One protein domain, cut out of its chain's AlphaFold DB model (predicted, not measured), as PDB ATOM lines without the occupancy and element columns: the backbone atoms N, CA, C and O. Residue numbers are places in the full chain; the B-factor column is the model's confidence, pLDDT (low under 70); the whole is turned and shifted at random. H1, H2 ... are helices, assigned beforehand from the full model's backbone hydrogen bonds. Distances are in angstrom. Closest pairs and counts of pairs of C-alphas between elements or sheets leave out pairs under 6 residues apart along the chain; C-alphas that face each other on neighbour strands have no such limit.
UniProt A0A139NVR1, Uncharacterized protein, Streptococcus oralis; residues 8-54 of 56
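AT A GLANCE: This is residues 8 to 54 of the 56 residues of an uncharacterized protein of Streptococcus oralis (UniProt A0A139NVR1). With little regular structure, this is an open loop of chain: helix H1 begins it, a long unnamed stretch runs out and folds back, and the short helix H2 lies near its other end, away from H1. The printed part has 47 residues with two named helices, H1 then H2, and no named strand; the class is all helix, though the named elements hold 17 of the 47 residues. It is loose, with a radius of gyration of the C-alphas of 13.2 A, and only just flat, spanning 30 by 28 by 15 A.

HOW THE PARTS SIT: H1, residues 8 to 20, and H2, residues 50 to 53, are apart, with no C-alpha of the one within 8 A of the other. Every O i to N i+4 pair in H1 is within hydrogen-bond range; H2 is too short for such a pair, but its one O i to N i+3 pair is within range.

IN THESE COORDINATES: H1 begins at C-alpha 8, (102.981, 258.146, 221.597), and is 18.5 A long. H2 ends at C-alpha 53, (126.950, 267.966, 224.888).

THE WHOLE: The C-alphas farthest apart, of Asn 34 and Glu 54, are 34.2 A apart. The link from H1 to H2, 29 residues, is long; residues 19 to 24 and 29 to 46 stand free. The printed part has no cut. Confidence is under 70 at residues 33 to 35 and 37 to 54.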
ATOM      1  N   GLU A   8     103.271 258.831 220.332       90.19
ATOM      2  CA  GLU A   8     102.981 258.146 221.597       90.19
ATOM      3  C   GLU A   8     103.476 256.702 221.574       90.19
ATOM      4  O   GLU A   8     104.068 256.233 222.545       90.19
ATOM      5  N   LYS A   9     103.316 256.020 220.434       89.19
ATOM      6  CA  LYS A   9     103.841 254.661 220.248       89.19
ATOM      7  C   LYS A   9     105.369 254.625 220.255       89.19
ATOM      8  O   LYS A   9     105.945 253.702 220.822       89.19
ATOM      9  N   VAL A  10     106.022 255.624 219.653       86.56
ATOM     10  CA  VAL A  10     107.491 255.743 219.683       86.56
ATOM     11  C   VAL A  10     107.982 255.951 221.115       86.56
ATOM     12  O   VAL A  10     108.904 255.258 221.538       86.56
ATOM     13  N   ARG A  11     107.334 256.836 221.882       85.75
ATOM     14  CA  ARG A  11     107.676 257.087 223.289       85.75
ATOM     15  C   ARG A  11     107.503 255.843 224.160       85.75
ATOM     16  O   ARG A  11     108.443 255.474 224.852       85.75
ATOM     17  N   ALA A  12     106.362 255.159 224.062       92.38
ATOM     18  CA  ALA A  12     106.125 253.933 224.824       92.38
ATOM     19  C   ALA A  12     107.182 252.857 224.518       92.38
ATOM     20  O   ALA A  12     107.684 252.193 225.422       92.38
ATOM     21  N   LYS A  13     107.576 252.715 223.242       88.88
ATOM     22  CA  LYS A  13     108.614 251.754 222.853       88.88
ATOM     23  C   LYS A  13     110.007 252.159 223.337       88.88
ATOM     24  O   LYS A  13     110.806 251.291 223.672       88.88
ATOM     25  N   TYR A  14     110.298 253.457 223.381       87.12
ATOM     26  CA  TYR A  14     111.546 253.980 223.929       87.12
ATOM     27  C   TYR A  14     111.659 253.705 225.434       87.12
ATOM     28  O   TYR A  14     112.680 253.191 225.878       87.12
ATOM     29  N   GLU A  15     110.599 253.966 226.202       90.69
ATOM     30  CA  GLU A  15     110.547 253.679 227.643       90.69
ATOM     31  C   GLU A  15     110.727 252.179 227.935       90.69
ATOM     32  O   GLU A  15     111.491 251.812 228.828       90.69
ATOM     33  N   GLU A  16     110.103 251.308 227.134       93.44
ATOM     34  CA  GLU A  16     110.289 249.850 227.210       93.44
ATOM     35  C   GLU A  16     111.761 249.449 226.990       93.44
ATOM     36  O   GLU A  16     112.310 248.639 227.738       93.44
ATOM     37  N   LEU A  17     112.421 250.038 225.986       88.44
ATOM     38  CA  LEU A  17     113.811 249.726 225.648       88.44
ATOM     39  C   LEU A  17     114.809 250.271 226.673       88.44
ATOM     40  O   LEU A  17     115.776 249.578 226.978       88.44
ATOM     41  N   ILE A  18     114.567 251.461 227.230       87.62
ATOM     42  CA  ILE A  18     115.362 252.021 228.334       87.62
ATOM     43  C   ILE A  18     115.300 251.088 229.548       87.62
ATOM     44  O   ILE A  18     116.326 250.807 230.162       87.62
ATOM     45  N   ALA A  19     114.108 250.586 229.885       92.00
ATOM     46  CA  ALA A  19     113.929 249.692 231.024       92.00
ATOM     47  C   ALA A  19     114.611 248.331 230.813       92.00
ATOM     48  O   ALA A  19     115.162 247.762 231.754       92.00
ATOM     49  N   GLN A  20     114.579 247.804 229.585       90.94
ATOM     50  CA  GLN A  20     115.184 246.513 229.258       90.94
ATOM     51  C   GLN A  20     116.709 246.594 229.088       90.94
ATOM     52  O   GLN A  20     117.412 245.635 229.405       90.94
ATOM     53  N   TYR A  21     117.218 247.724 228.596       87.25
ATOM     54  CA  TYR A  21     118.629 247.919 228.269       87.25
ATOM     55  C   TYR A  21     119.137 249.284 228.755       87.25
ATOM     56  O   TYR A  21     119.452 250.153 227.939       87.25
ATOM     57  N   PRO A  22     119.258 249.480 230.077       80.75
ATOM     58  CA  PRO A  22     119.602 250.781 230.654       80.75
ATOM     59  C   PRO A  22     121.010 251.276 230.284       80.75
ATOM     60  O   PRO A  22     121.272 252.472 230.347       80.75
ATOM     61  N   GLU A  23     121.913 250.374 229.890       86.50
ATOM     62  CA  GLU A  23     123.293 250.698 229.502       86.50
ATOM     63  C   GLU A  23     123.468 250.912 227.987       86.50
ATOM     64  O   GLU A  23     124.537 251.328 227.539       86.50
ATOM     65  N   ASN A  24     122.432 250.655 227.182       83.12
ATOM     66  CA  ASN A  24     122.518 250.781 225.728       83.12
ATOM     67  C   ASN A  24     122.218 252.211 225.269       83.12
ATOM     68  O   ASN A  24     121.289 252.863 225.743       83.12
ATOM     69  N   TYR A  25     122.958 252.678 224.261       77.88
ATOM     70  CA  TYR A  25     122.678 253.958 223.620       77.88
ATOM     71  C   TYR A  25     121.478 253.825 222.672       77.88
ATOM     72  O   TYR A  25     121.526 253.090 221.683       77.88
ATOM     73  N   LEU A  26     120.391 254.536 222.978       80.75
ATOM     74  CA  LEU A  26     119.181 254.587 222.161       80.75
ATOM     75  C   LEU A  26     119.088 255.948 221.466       80.75
ATOM     76  O   LEU A  26     119.176 256.986 222.112       80.75
ATOM     77  N   ALA A  27     118.863 255.937 220.152       79.62
ATOM     78  CA  ALA A  27     118.668 257.140 219.348       79.62
ATOM     79  C   ALA A  27     117.282 257.126 218.686       79.62
ATOM     80  O   ALA A  27     116.848 256.104 218.149       79.62
ATOM     81  N   ILE A  28     116.597 258.272 218.710       76.94
ATOM     82  CA  ILE A  28     115.341 258.491 217.986       76.94
ATOM     83  C   ILE A  28     115.638 259.415 216.806       76.94
ATOM     84  O   ILE A  28     116.088 260.542 216.995       76.94
ATOM     85  N   TYR A  29     115.347 258.948 215.594       74.88
ATOM     86  CA  TYR A  29     115.507 259.740 214.378       74.88
ATOM     87  C   TYR A  29     114.155 260.263 213.897       74.88
ATOM     88  O   TYR A  29     113.217 259.491 213.691       74.88
ATOM     89  N   GLY A  30     114.072 261.573 213.669       72.06
ATOM     90  CA  GLY A  30     112.998 262.167 212.882       72.06
ATOM     91  C   GLY A  30     113.304 261.984 211.398       72.06
ATOM     92  O   GLY A  30     114.250 262.578 210.889       72.06
ATOM     93  N   LEU A  31     112.525 261.152 210.710       74.88
ATOM     94  CA  LEU A  31     112.642 260.922 209.267       74.88
ATOM     95  C   LEU A  31     111.350 261.363 208.572       74.88
ATOM     96  O   LEU A  31     110.262 261.274 209.143       74.88
ATOM     97  N   LEU A  32     111.462 261.821 207.322       77.38
ATOM     98  CA  LEU A  32     110.300 262.019 206.454       77.38
ATOM     99  C   LEU A  32     109.563 260.678 206.292       77.38
ATOM    100  O   LEU A  32     110.199 259.642 206.120       77.38
ATOM    101  N   LEU A  33     108.223 260.685 206.307       68.31
ATOM    102  CA  LEU A  33     107.421 259.449 206.197       68.31
ATOM    103  C   LEU A  33     107.737 258.621 204.939       68.31
ATOM    104  O   LEU A  33     107.501 257.420 204.927       68.31
ATOM    105  N   ASN A  34     108.236 259.274 203.887       69.19
ATOM    106  CA  ASN A  34     108.561 258.664 202.601       69.19
ATOM    107  C   ASN A  34     110.027 258.199 202.496       69.19
ATOM    108  O   ASN A  34     110.489 257.867 201.406       69.19
ATOM    109  N   THR A  35     110.787 258.227 203.593       68.62
ATOM    110  CA  THR A  35     112.162 257.721 203.602       68.62
ATOM    111  C   THR A  35     112.141 256.196 203.570       68.62
ATOM    112  O   THR A  35     111.682 255.558 204.518       68.62
ATOM    113  N   ASP A  36     112.665 255.602 202.496       70.81
ATOM    114  CA  ASP A  36     112.825 254.153 202.422       70.81
ATOM    115  C   ASP A  36     113.944 253.694 203.370       70.81
ATOM    116  O   ASP A  36     115.120 254.009 203.187       70.81
ATOM    117  N   LEU A  37     113.566 252.939 204.402       68.75
ATOM    118  CA  LEU A  37     114.490 252.507 205.451       68.75
ATOM    119  C   LEU A  37     115.537 251.502 204.958       68.75
ATOM    120  O   LEU A  37     116.596 251.399 205.568       68.75
ATOM    121  N   ASN A  38     115.265 250.777 203.869       67.44
ATOM    122  CA  ASN A  38     116.205 249.811 203.298       67.44
ATOM    123  C   ASN A  38     117.300 250.507 202.473       67.44
ATOM    124  O   ASN A  38     118.391 249.964 202.319       67.44
ATOM    125  N   THR A  39     117.024 251.716 201.973       65.75
ATOM    126  CA  THR A  39     117.987 252.568 201.255       65.75
ATOM    127  C   THR A  39     118.857 253.436 202.161       65.75
ATOM    128  O   THR A  39     119.805 254.045 201.662       65.75
ATOM    129  N   LEU A  40     118.595 253.475 203.475       67.00
ATOM    130  CA  LEU A  40     119.491 254.082 204.467       67.00
ATOM    131  C   LEU A  40     120.726 253.186 204.630       67.00
ATOM    132  O   LEU A  40     120.916 252.518 205.645       67.00
ATOM    133  N   ASN A  41     121.545 253.151 203.582       58.22
ATOM    134  CA  ASN A  41     122.782 252.404 203.476       58.22
ATOM    135  C   ASN A  41     123.746 252.993 204.508       58.22
ATOM    136  O   ASN A  41     124.387 253.999 204.231       58.22
ATOM    137  N   HIS A  42     123.708 252.444 205.726       61.50
ATOM    138  CA  HIS A  42     124.444 252.888 206.909       61.50
ATOM    139  C   HIS A  42     124.658 254.400 206.936       61.50
ATOM    140  O   HIS A  42     125.739 254.884 206.607       61.50
ATOM    141  N   TYR A  43     123.607 255.137 207.317       53.91
ATOM    142  CA  TYR A  43     123.727 256.552 207.663       53.91
ATOM    143  C   TYR A  43     125.018 256.718 208.474       53.91
ATOM    144  O   TYR A  43     125.146 256.032 209.496       53.91
ATOM    145  N   PRO A  44     126.010 257.503 208.007       49.81
ATOM    146  CA  PRO A  44     127.248 257.649 208.741       49.81
ATOM    147  C   PRO A  44     126.834 258.230 210.081       49.81
ATOM    148  O   PRO A  44     126.260 259.318 210.150       49.81
ATOM    149  N   LEU A  45     127.002 257.419 211.121       50.09
ATOM    150  CA  LEU A  45     126.712 257.778 212.491       50.09
ATOM    151  C   LEU A  45     127.506 259.049 212.778       50.09
ATOM    152  O   LEU A  45     128.691 258.986 213.093       50.09
ATOM    153  N   VAL A  46     126.849 260.206 212.698       45.59
ATOM    154  CA  VAL A  46     127.190 261.316 213.578       45.59
ATOM    155  C   VAL A  46     126.852 260.789 214.966       45.59
ATOM    156  O   VAL A  46     125.726 260.883 215.451       45.59
ATOM    157  N   TRP A  47     127.816 260.073 215.533       48.75
ATOM    158  CA  TRP A  47     127.818 259.659 216.916       48.75
ATOM    159  C   TRP A  47     128.094 260.935 217.697       48.75
ATOM    160  O   TRP A  47     129.244 261.326 217.860       48.75
ATOM    161  N   ILE A  48     127.039 261.625 218.127       52.91
ATOM    162  CA  ILE A  48     127.201 262.699 219.105       52.91
ATOM    163  C   ILE A  48     127.486 261.993 220.428       52.91
ATOM    164  O   ILE A  48     126.581 261.488 221.102       52.91
ATOM    165  N   GLY A  49     128.776 261.853 220.733       53.78
ATOM    166  CA  GLY A  49     129.233 261.326 222.009       53.78
ATOM    167  C   GLY A  49     128.705 262.217 223.124       53.78
ATOM    168  O   GLY A  49     128.496 263.410 222.926       53.78
ATOM    169  N   LYS A  50     128.475 261.649 224.309       54.84
ATOM    170  CA  LYS A  50     128.030 262.414 225.487       54.84
ATOM    171  C   LYS A  50     128.922 263.646 225.746       54.84
ATOM    172  O   LYS A  50     128.427 264.673 226.182       54.84
ATOM    173  N   GLU A  51     130.202 263.533 225.394       58.97
ATOM    174  CA  GLU A  51     131.247 264.564 225.455       58.97
ATOM    175  C   GLU A  51     130.942 265.816 224.606       58.97
ATOM    176  O   GLU A  51     131.328 266.918 224.979       58.97
ATOM    177  N   GLU A  52     130.199 265.683 223.505       58.06
ATOM    178  CA  GLU A  52     129.851 266.795 222.602       58.06
ATOM    179  C   GLU A  52     128.693 267.660 223.143       58.06
ATOM    180  O   GLU A  52     128.433 268.743 222.625       58.06
ATOM    181  N   PHE A  53     127.992 267.201 224.190       56.19
ATOM    182  CA  PHE A  53     126.950 267.966 224.888       56.19
ATOM    183  C   PHE A  53     127.474 268.724 226.124       56.19
ATOM    184  O   PHE A  53     126.730 269.523 226.687       56.19
ATOM    185  N   GLU A  54     128.724 268.496 226.553       54.25
ATOM    186  CA  GLU A  54     129.311 269.114 227.762       54.25
ATOM    187  C   GLU A  54     130.222 270.326 227.480       54.25
ATOM    188  O   GLU A  54     130.826 270.880 228.396       54.25
TER     189      GLU A  54